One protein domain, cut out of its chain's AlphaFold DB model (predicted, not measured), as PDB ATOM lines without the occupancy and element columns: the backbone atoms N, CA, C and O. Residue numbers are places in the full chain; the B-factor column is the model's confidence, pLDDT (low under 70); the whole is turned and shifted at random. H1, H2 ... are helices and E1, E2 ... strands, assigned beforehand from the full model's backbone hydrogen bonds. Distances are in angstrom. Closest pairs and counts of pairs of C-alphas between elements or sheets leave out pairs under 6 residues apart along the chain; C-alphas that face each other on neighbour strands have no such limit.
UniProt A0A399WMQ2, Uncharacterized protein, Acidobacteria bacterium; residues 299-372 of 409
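AT A GLANCE: This is residues 299 to 372 of the 409 residues of an uncharacterized protein of Acidobacteria bacterium (UniProt A0A399WMQ2). Two helices, H1 and H2, pack at a steep tilt, with small H3 near the start of H1; a loopy part with short strand E1 makes the other end. The printed part has 74 residues, in order H1, E1, H2, H3, mostly helix, with under half in named elements. It is loose, with a radius of gyration of the C-alphas of 14.1 A, and elongated, 47 by 27 by 19 A.

IN THESE COORDINATES: H1, residues 299 to 309, begins at C-alpha 299 (-7.596, 16.307, -36.270) and spans 15.1 A. E1, residues 327 to 329, spans 6.7 A. H2, residues 351 to 364, spans 19.9 A. H3, residues 369 to 372, spans 5.7 A and ends at C-alpha 372 (-3.467, 22.295, -33.675).

HOW THE PARTS SIT: H1 and H2 touch, closest at the C-alphas of Gln 304 and Gly 364, 3.9 A, opposite ways at a steep tilt of 54 degrees. H1 and H3 only just touch, with 3 pairs of C-alphas within 8 A, the closest those of Ser 300 and Arg 369, 5.9 A. E1 pairs with no named strand; its residues 328 to 329 pair antiparallel with residues 338 to 339. Every O i to N i+4 pair in H1 and H2 is within hydrogen-bond range; H3 is too short for one.

THE WHOLE: The C-alphas farthest apart, of Gly 334 and Ala 371, are 47.3 A apart. The printed part has no cut; the links H1 to E1 and E1 to H2 are long. No printed residue is under 70 in pLDDT.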
ATOM      1  N   PRO A 299      -7.826  17.008 -37.538       91.62
ATOM      2  CA  PRO A 299      -7.596  16.307 -36.270       91.62
ATOM      3  C   PRO A 299      -8.183  17.032 -35.051       91.62
ATOM      4  O   PRO A 299      -8.673  16.404 -34.120       91.62
ATOM      5  N   SER A 300      -8.189  18.370 -35.066       92.44
ATOM      6  CA  SER A 300      -8.798  19.169 -33.999       92.44
ATOM      7  C   SER A 300     -10.322  19.038 -33.983       92.44
ATOM      8  O   SER A 300     -10.919  18.969 -32.909       92.44
ATOM      9  N   ARG A 301     -10.960  19.001 -35.160       92.88
ATOM     10  CA  ARG A 301     -12.412  18.806 -35.294       92.88
ATOM     11  C   ARG A 301     -12.827  17.379 -34.921       92.88
ATOM     12  O   ARG A 301     -13.829  17.222 -34.232       92.88
ATOM     13  N   GLN A 302     -12.029  16.376 -35.285       92.38
ATOM     14  CA  GLN A 302     -12.240  14.979 -34.896       92.38
ATOM     15  C   GLN A 302     -12.143  14.787 -33.383       92.38
ATOM     16  O   GLN A 302     -13.054  14.238 -32.774       92.38
ATOM     17  N   LEU A 303     -11.093  15.318 -32.750       92.00
ATOM     18  CA  LEU A 303     -10.931  15.251 -31.295       92.00
ATOM     19  C   LEU A 303     -12.049  15.967 -30.535       92.00
ATOM     20  O   LEU A 303     -12.480  15.480 -29.492       92.00
ATOM     21  N   GLN A 304     -12.536  17.100 -31.053       92.75
ATOM     22  CA  GLN A 304     -13.728  17.737 -30.502       92.75
ATOM     23  C   GLN A 304     -14.934  16.793 -30.576       92.75
ATOM     24  O   GLN A 304     -15.598  16.592 -29.562       92.75
ATOM     25  N   SER A 305     -15.193  16.206 -31.747       93.81
ATOM     26  CA  SER A 305     -16.319  15.289 -31.936       93.81
ATOM     27  C   SER A 305     -16.224  14.095 -30.986       93.81
ATOM     28  O   SER A 305     -17.164  13.819 -30.251       93.81
ATOM     29  N   PHE A 306     -15.056  13.450 -30.888       92.19
ATOM     30  CA  PHE A 306     -14.838  12.344 -29.949       92.19
ATOM     31  C   PHE A 306     -15.029  12.763 -28.491       92.19
ATOM     32  O   PHE A 306     -15.622  12.019 -27.712       92.19
ATOM     33  N   SER A 307     -14.569  13.959 -28.108       93.06
ATOM     34  CA  SER A 307     -14.828  14.501 -26.772       93.06
ATOM     35  C   SER A 307     -16.324  14.639 -26.504       93.06
ATOM     36  O   SER A 307     -16.772  14.314 -25.408       93.06
ATOM     37  N   GLU A 308     -17.095  15.133 -27.470       94.69
ATOM     38  CA  GLU A 308     -18.545  15.310 -27.351       94.69
ATOM     39  C   GLU A 308     -19.250  13.943 -27.279       94.69
ATOM     40  O   GLU A 308     -19.972  13.665 -26.324       94.69
ATOM     41  N   ILE A 309     -18.922  13.011 -28.175       94.75
ATOM     42  CA  ILE A 309     -19.457  11.639 -28.183       94.75
ATOM     43  C   ILE A 309     -19.204  10.917 -26.851       94.75
ATOM     44  O   ILE A 309     -20.085  10.222 -26.344       94.75
ATOM     45  N   LEU A 310     -18.030  11.104 -26.243       93.75
ATOM     46  CA  LEU A 310     -17.631  10.426 -25.004       93.75
ATOM     47  C   LEU A 310     -18.033  11.183 -23.724       93.75
ATOM     48  O   LEU A 310     -17.766  10.712 -22.612       93.75
ATOM     49  N   SER A 311     -18.684  12.341 -23.854       93.00
ATOM     50  CA  SER A 311     -19.065  13.183 -22.718       93.00
ATOM     51  C   SER A 311     -20.286  12.664 -21.954       93.00
ATOM     52  O   SER A 311     -21.085  11.853 -22.432       93.00
ATOM     53  N   HIS A 312     -20.423  13.154 -20.722       93.75
ATOM     54  CA  HIS A 312     -21.621  12.998 -19.905       93.75
ATOM     55  C   HIS A 312     -22.509  14.235 -20.056       93.75
ATOM     56  O   HIS A 312     -22.048  15.350 -19.813       93.75
ATOM     57  N   TYR A 313     -23.778  14.023 -20.393       95.25
ATOM     58  CA  TYR A 313     -24.773  15.076 -20.561       95.25
ATOM     59  C   TYR A 313     -25.910  14.883 -19.550       95.25
ATOM     60  O   TYR A 313     -26.850  14.140 -19.829       95.25
ATOM     61  N   PRO A 314     -25.863  15.550 -18.380       94.81
ATOM     62  CA  PRO A 314     -26.889  15.401 -17.346       94.81
ATOM     63  C   PRO A 314     -28.299  15.760 -17.825       94.81
ATOM     64  O   PRO A 314     -29.271  15.188 -17.345       94.81
ATOM     65  N   ALA A 315     -28.398  16.694 -18.774       94.19
ATOM     66  CA  ALA A 315     -29.660  17.174 -19.327       94.19
ATOM     67  C   ALA A 315     -30.330  16.192 -20.305       94.19
ATOM     68  O   ALA A 315     -31.467  16.419 -20.703       94.19
ATOM     69  N   PHE A 316     -29.642  15.125 -20.726       94.75
ATOM     70  CA  PHE A 316     -30.236  14.129 -21.619       94.75
ATOM     71  C   PHE A 316     -31.185  13.199 -20.868       94.75
ATOM     72  O   PHE A 316     -31.089  13.035 -19.648       94.75
ATOM     73  N   ARG A 317     -32.078  12.542 -21.621       93.75
ATOM     74  CA  ARG A 317     -32.996  11.540 -21.071       93.75
ATOM     75  C   ARG A 317     -32.242  10.425 -20.340       93.75
ATOM     76  O   ARG A 317     -31.119  10.061 -20.709       93.75
ATOM     77  N   ALA A 318     -32.878   9.865 -19.313       92.81
ATOM     78  CA  ALA A 318     -32.334   8.727 -18.578       92.81
ATOM     79  C   ALA A 318     -31.977   7.583 -19.545       92.81
ATOM     80  O   ALA A 318     -32.723   7.298 -20.479       92.81
ATOM     81  N   GLY A 319     -30.812   6.960 -19.345       91.75
ATOM     82  CA  GLY A 319     -30.296   5.929 -20.255       91.75
ATOM     83  C   GLY A 319     -29.643   6.466 -21.534       91.75
ATOM     84  O   GLY A 319     -29.375   5.696 -22.446       91.75
ATOM     85  N   ARG A 320     -29.382   7.775 -21.629       94.94
ATOM     86  CA  ARG A 320     -28.593   8.390 -22.715       94.94
ATOM     87  C   ARG A 320     -27.517   9.350 -22.214       94.94
ATOM     88  O   ARG A 320     -26.773   9.908 -23.016       94.94
ATOM     89  N   GLN A 321     -27.428   9.570 -20.902       95.06
ATOM     90  CA  GLN A 321     -26.586  10.609 -20.306       95.06
ATOM     91  C   GLN A 321     -25.097  10.290 -20.465       95.06
ATOM     92  O   GLN A 321     -24.311  11.178 -20.812       95.06
ATOM     93  N   HIS A 322     -24.686   9.039 -20.252       95.31
ATOM     94  CA  HIS A 322     -23.293   8.626 -20.393       95.31
ATOM     95  C   HIS A 322     -23.019   7.981 -21.747       95.31
ATOM     96  O   HIS A 322     -23.876   7.322 -22.318       95.31
ATOM     97  N   TRP A 323     -21.783   8.095 -22.238       95.25
ATOM     98  CA  TRP A 323     -21.386   7.478 -23.509       95.25
ATOM     99  C   TRP A 323     -21.593   5.960 -23.530       95.25
ATOM    100  O   TRP A 323     -22.017   5.418 -24.537       95.25
ATOM    101  N   PHE A 324     -21.377   5.271 -22.409       95.31
ATOM    102  CA  PHE A 324     -21.583   3.823 -22.306       95.31
ATOM    103  C   PHE A 324     -23.071   3.427 -22.228       95.31
ATOM    104  O   PHE A 324     -23.388   2.243 -22.270       95.31
ATOM    105  N   ASP A 325     -23.987   4.396 -22.141       96.19
ATOM    106  CA  ASP A 325     -25.417   4.172 -22.389       96.19
ATOM    107  C   ASP A 325     -25.763   4.269 -23.887       96.19
ATOM    108  O   ASP A 325     -26.843   3.871 -24.306       96.19
ATOM    109  N   ARG A 326     -24.837   4.799 -24.696       96.56
ATOM    110  CA  ARG A 326     -24.980   5.050 -26.137       96.56
ATOM    111  C   ARG A 326     -24.140   4.113 -27.006       96.56
ATOM    112  O   ARG A 326     -24.130   4.258 -28.221       96.56
ATOM    113  N   VAL A 327     -23.418   3.186 -26.382       96.44
ATOM    114  CA  VAL A 327     -22.647   2.135 -27.050       96.44
ATOM    115  C   VAL A 327     -23.338   0.813 -26.785       96.44
ATOM    116  O   VAL A 327     -23.545   0.454 -25.624       96.44
ATOM    117  N   PHE A 328     -23.672   0.110 -27.857       95.81
ATOM    118  CA  PHE A 328     -24.422  -1.133 -27.870       95.81
ATOM    119  C   PHE A 328     -23.513  -2.255 -28.345       95.81
ATOM    120  O   PHE A 328     -22.764  -2.109 -29.309       95.81
ATOM    121  N   PHE A 329     -23.546  -3.370 -27.628       93.38
ATOM    122  CA  PHE A 329     -22.679  -4.499 -27.916       93.38
ATOM    123  C   PHE A 329     -23.369  -5.797 -27.519       93.38
ATOM    124  O   PHE A 329     -23.976  -5.865 -26.446       93.38
ATOM    125  N   ASP A 330     -23.252  -6.829 -28.348       90.12
ATOM    126  CA  ASP A 330     -23.638  -8.185 -27.968       90.12
ATOM    127  C   ASP A 330     -22.398  -8.963 -27.518       90.12
ATOM    128  O   ASP A 330     -21.386  -9.016 -28.214       90.12
ATOM    129  N   ILE A 331     -22.467  -9.539 -26.321       84.75
ATOM    130  CA  ILE A 331     -21.386 -10.353 -25.749       84.75
ATOM    131  C   ILE A 331     -21.725 -11.849 -25.733       84.75
ATOM    132  O   ILE A 331     -21.070 -12.596 -25.010       84.75
ATOM    133  N   ASP A 332     -22.739 -12.287 -26.486       83.19
ATOM    134  CA  ASP A 332     -23.200 -13.682 -26.566       83.19
ATOM    135  C   ASP A 332     -23.618 -14.272 -25.205       83.19
ATOM    136  O   ASP A 332     -23.495 -15.469 -24.947       83.19
ATOM    137  N   ASN A 333     -24.132 -13.440 -24.295       82.50
ATOM    138  CA  ASN A 333     -24.617 -13.885 -22.981       82.50
ATOM    139  C   ASN A 333     -26.141 -14.111 -22.935       82.50
ATOM    140  O   ASN A 333     -26.716 -14.198 -21.849       82.50
ATOM    141  N   GLY A 334     -26.797 -14.135 -24.097       83.38
ATOM    142  CA  GLY A 334     -28.247 -14.289 -24.234       83.38
ATOM    143  C   GLY A 334     -29.071 -13.012 -24.024       83.38
ATOM    144  O   GLY A 334     -30.291 -13.072 -24.139       83.38
ATOM    145  N   LYS A 335     -28.452 -11.854 -23.736       85.19
ATOM    146  CA  LYS A 335     -29.162 -10.558 -23.657       85.19
ATOM    147  C   LYS A 335     -29.331  -9.863 -25.008       85.19
ATOM    148  O   LYS A 335     -30.089  -8.899 -25.084       85.19
ATOM    149  N   GLY A 336     -28.629 -10.328 -26.037       87.62
ATOM    150  CA  GLY A 336     -28.591  -9.680 -27.339       87.62
ATOM    151  C   GLY A 336     -27.845  -8.344 -27.317       87.62
ATOM    152  O   GLY A 336     -27.075  -8.029 -26.400       87.62
ATOM    153  N   LEU A 337     -28.123  -7.532 -28.334       91.94
ATOM    154  CA  LEU A 337     -27.539  -6.213 -28.533       91.94
ATOM    155  C   LEU A 337     -28.138  -5.186 -27.560       91.94
ATOM    156  O   LEU A 337     -29.233  -4.666 -27.764       91.94
ATOM    157  N   VAL A 338     -27.408  -4.892 -26.484       93.88
ATOM    158  CA  VAL A 338     -27.815  -3.941 -25.436       93.88
ATOM    159  C   VAL A 338     -26.682  -2.975 -25.099       93.88
ATOM    160  O   VAL A 338     -25.529  -3.196 -25.476       93.88
ATOM    161  N   SER A 339     -26.992  -1.893 -24.381       95.12
ATOM    162  CA  SER A 339     -25.983  -0.906 -23.992       95.12
ATOM    163  C   SER A 339     -24.907  -1.503 -23.075       95.12
ATOM    164  O   SER A 339     -25.154  -2.442 -22.308       95.12
ATOM    165  N   LEU A 340     -23.710  -0.906 -23.066       94.12
ATOM    166  CA  LEU A 340     -22.651  -1.307 -22.135       94.12
ATOM    167  C   LEU A 340     -23.092  -1.167 -20.666       94.12
ATOM    168  O   LEU A 340     -22.718  -1.997 -19.831       94.12
ATOM    169  N   SER A 341     -23.917  -0.168 -20.326       93.50
ATOM    170  CA  SER A 341     -24.509  -0.059 -18.984       93.50
ATOM    171  C   SER A 341     -25.396  -1.248 -18.615       93.50
ATOM    172  O   SER A 341     -25.309  -1.722 -17.480       93.50
ATOM    173  N   SER A 342     -26.172  -1.802 -19.554       92.56
ATOM    174  CA  SER A 342     -26.965  -3.026 -19.338       92.56
ATOM    175  C   SER A 342     -26.103  -4.289 -19.163       92.56
ATOM    176  O   SER A 342     -26.532  -5.264 -18.531       92.56
ATOM    177  N   HIS A 343     -24.851  -4.255 -19.626       89.56
ATOM    178  CA  HIS A 343     -23.813  -5.243 -19.289       89.56
ATOM    179  C   HIS A 343     -23.118  -4.970 -17.947       89.56
ATOM    180  O   HIS A 343     -22.177  -5.667 -17.569       89.56
ATOM    181  N   GLY A 344     -23.583  -3.979 -17.186       88.12
ATOM    182  CA  GLY A 344     -23.072  -3.655 -15.859       88.12
ATOM    183  C   GLY A 344     -21.866  -2.717 -15.861       88.12
ATOM    184  O   GLY A 344     -21.225  -2.567 -14.815       88.12
ATOM    185  N   TRP A 345     -21.547  -2.064 -16.988       90.19
ATOM    186  CA  TRP A 345     -20.525  -1.021 -16.989       90.19
ATOM    187  C   TRP A 345     -20.917   0.121 -16.059       90.19
ATOM    188  O   TRP A 345     -22.007   0.682 -16.120       90.19
ATOM    189  N   LYS A 346     -19.975   0.490 -15.192       87.50
ATOM    190  CA  LYS A 346     -20.108   1.611 -14.262       87.50
ATOM    191  C   LYS A 346     -18.902   2.519 -14.409       87.50
ATOM    192  O   LYS A 346     -17.789   2.057 -14.670       87.50
ATOM    193  N   ARG A 347     -19.104   3.821 -14.186       86.44
ATOM    194  CA  ARG A 347     -18.024   4.824 -14.151       86.44
ATOM    195  C   ARG A 347     -17.150   4.816 -15.421       86.44
ATOM    196  O   ARG A 347     -15.942   5.004 -15.307       86.44
ATOM    197  N   GLY A 348     -17.708   4.541 -16.602       84.06
ATOM    198  CA  GLY A 348     -16.960   4.577 -17.869       84.06
ATOM    199  C   GLY A 348     -15.876   3.506 -18.039       84.06
ATOM    200  O   GLY A 348     -14.946   3.714 -18.811       84.06
ATOM    201  N   GLY A 349     -15.961   2.389 -17.307       88.56
ATOM    202  CA  GLY A 349     -15.083   1.234 -17.508       88.56
ATOM    203  C   GLY A 349     -13.760   1.271 -16.721       88.56
ATOM    204  O   GLY A 349     -13.664   1.905 -15.658       88.56
ATOM    205  N   PRO A 350     -12.730   0.535 -17.181       88.50
ATOM    206  CA  PRO A 350     -11.428   0.448 -16.519       88.50
ATOM    207  C   PRO A 350     -10.711   1.800 -16.378       88.50
ATOM    208  O   PRO A 350     -10.934   2.738 -17.139       88.50
ATOM    209  N   ARG A 351      -9.790   1.904 -15.405       90.19
ATOM    210  CA  ARG A 351      -9.033   3.148 -15.133       90.19
ATOM    211  C   ARG A 351      -8.260   3.664 -16.351       90.19
ATOM    212  O   ARG A 351      -8.240   4.870 -16.560       90.19
ATOM    213  N   TRP A 352      -7.645   2.771 -17.126       88.38
ATOM    214  CA  TRP A 352      -6.870   3.152 -18.309       88.38
ATOM    215  C   TRP A 352      -7.768   3.762 -19.395       88.38
ATOM    216  O   TRP A 352      -7.409   4.783 -19.973       88.38
ATOM    217  N   LEU A 353      -8.965   3.202 -19.602       88.88
ATOM    218  CA  LEU A 353      -9.924   3.709 -20.582       88.88
ATOM    219  C   LEU A 353     -10.443   5.083 -20.164       88.88
ATOM    220  O   LEU A 353     -10.452   6.010 -20.965       88.88
ATOM    221  N   ARG A 354     -10.779   5.257 -18.881       91.00
ATOM    222  CA  ARG A 354     -11.129   6.579 -18.342       91.00
ATOM    223  C   ARG A 354     -10.031   7.618 -18.561       91.00
ATOM    224  O   ARG A 354     -10.346   8.753 -18.896       91.00
ATOM    225  N   ALA A 355      -8.767   7.247 -18.350       90.19
ATOM    226  CA  ALA A 355      -7.643   8.146 -18.587       90.19
ATOM    227  C   ALA A 355      -7.536   8.520 -20.074       90.19
ATOM    228  O   ALA A 355      -7.408   9.699 -20.384       90.19
ATOM    229  N   ALA A 356      -7.685   7.549 -20.981       88.19
ATOM    230  CA  ALA A 356      -7.696   7.796 -22.422       88.19
ATOM    231  C   ALA A 356      -8.834   8.747 -22.838       88.19
ATOM    232  O   ALA A 356      -8.583   9.736 -23.524       88.19
ATOM    233  N   ILE A 357     -10.060   8.505 -22.364       89.75
ATOM    234  CA  ILE A 357     -11.222   9.371 -22.625       89.75
ATOM    235  C   ILE A 357     -10.981  10.787 -22.091       89.75
ATOM    236  O   ILE A 357     -11.246  11.764 -22.787       89.75
ATOM    237  N   TRP A 358     -10.443  10.918 -20.876       91.06
ATOM    238  CA  TRP A 358     -10.105  12.222 -20.310       91.06
ATOM    239  C   TRP A 358      -9.061  12.961 -21.160       91.06
ATOM    240  O   TRP A 358      -9.221  14.149 -21.431       91.06
ATOM    241  N   THR A 359      -8.025  12.267 -21.638       88.88
ATOM    242  CA  THR A 359      -7.015  12.856 -22.526       88.88
ATOM    243  C   THR A 359      -7.634  13.331 -23.840       88.88
ATOM    244  O   THR A 359      -7.354  14.452 -24.263       88.88
ATOM    245  N   LEU A 360      -8.511  12.532 -24.457       86.44
ATOM    246  CA  LEU A 360      -9.262  12.943 -25.650       86.44
ATOM    247  C   LEU A 360     -10.100  14.197 -25.375       86.44
ATOM    248  O   LEU A 360     -10.057  15.137 -26.166       86.44
ATOM    249  N   ALA A 361     -10.778  14.256 -24.227       88.50
ATOM    250  CA  ALA A 361     -11.580  15.411 -23.838       88.50
ATOM    251  C   ALA A 361     -10.739  16.688 -23.671       88.50
ATOM    252  O   ALA A 361     -11.109  17.756 -24.160       88.50
ATOM    253  N   VAL A 362      -9.563  16.587 -23.043       90.12
ATOM    254  CA  VAL A 362      -8.629  17.718 -22.923       90.12
ATOM    255  C   VAL A 362      -8.152  18.181 -24.298       90.12
ATOM    256  O   VAL A 362      -8.182  19.379 -24.584       90.12
ATOM    257  N   MET A 363      -7.757  17.254 -25.174       88.19
ATOM    258  CA  MET A 363      -7.274  17.586 -26.520       88.19
ATOM    259  C   MET A 363      -8.375  18.157 -27.431       88.19
ATOM    260  O   MET A 363      -8.087  19.007 -28.272       88.19
ATOM    261  N   GLY A 364      -9.627  17.733 -27.248       87.56
ATOM    262  CA  GLY A 364     -10.801  18.263 -27.947       87.56
ATOM    263  C   GLY A 364     -11.320  19.598 -27.397       87.56
ATOM    264  O   GLY A 364     -12.166  20.234 -28.031       87.56
ATOM    265  N   SER A 365     -10.820  20.052 -26.242       87.94
ATOM    266  CA  SER A 365     -11.334  21.241 -25.557       87.94
ATOM    267  C   SER A 365     -11.059  22.549 -26.321       87.94
ATOM    268  O   SER A 365      -9.989  22.707 -26.919       87.94
ATOM    269  N   PRO A 366     -11.959  23.552 -26.251       85.75
ATOM    270  CA  PRO A 366     -11.762  24.859 -26.890       85.75
ATOM    271  C   PRO A 366     -10.415  25.528 -26.589       85.75
ATOM    272  O   PRO A 366      -9.880  26.222 -27.448       85.75
ATOM    273  N   THR A 367      -9.847  25.286 -25.406       87.38
ATOM    274  CA  THR A 367      -8.573  25.860 -24.956       87.38
ATOM    275  C   THR A 367      -7.365  25.295 -25.703       87.38
ATOM    276  O   THR A 367      -6.436  26.037 -26.011       87.38
ATOM    277  N   VAL A 368      -7.362  23.996 -26.022       87.00
ATOM    278  CA  VAL A 368      -6.222  23.330 -26.682       87.00
ATOM    279  C   VAL A 368      -6.314  23.432 -28.206       87.00
ATOM    280  O   VAL A 368      -5.294  23.498 -28.895       87.00
ATOM    281  N   ARG A 369      -7.531  23.511 -28.752       83.75
ATOM    282  CA  ARG A 369      -7.794  23.530 -30.202       83.75
ATOM    283  C   ARG A 369      -6.936  24.509 -31.017       83.75
ATOM    284  O   ARG A 369      -6.439  24.091 -32.066       83.75
ATOM    285  N   PRO A 370      -6.684  25.764 -30.587       84.00
ATOM    286  CA  PRO A 370      -5.844  26.688 -31.347       84.00
ATOM    287  C   PRO A 370      -4.426  26.163 -31.617       84.00
ATOM    288  O   PRO A 370      -3.867  26.474 -32.670       84.00
ATOM    289  N   ALA A 371      -3.860  25.334 -30.730       88.06
ATOM    290  CA  ALA A 371      -2.512  24.785 -30.885       88.06
ATOM    291  C   ALA A 371      -2.389  23.855 -32.104       88.06
ATOM    292  O   ALA A 371      -1.348  23.828 -32.761       88.06
ATOM    293  N   PHE A 372      -3.468  23.166 -32.494       88.00
ATOM    294  CA  PHE A 372      -3.467  22.295 -33.675       88.00
ATOM    295  C   PHE A 372      -3.213  23.057 -34.976       88.00
ATOM    296  O   PHE A 372      -2.749  22.468 -35.953       88.00
TER     297      PHE A 372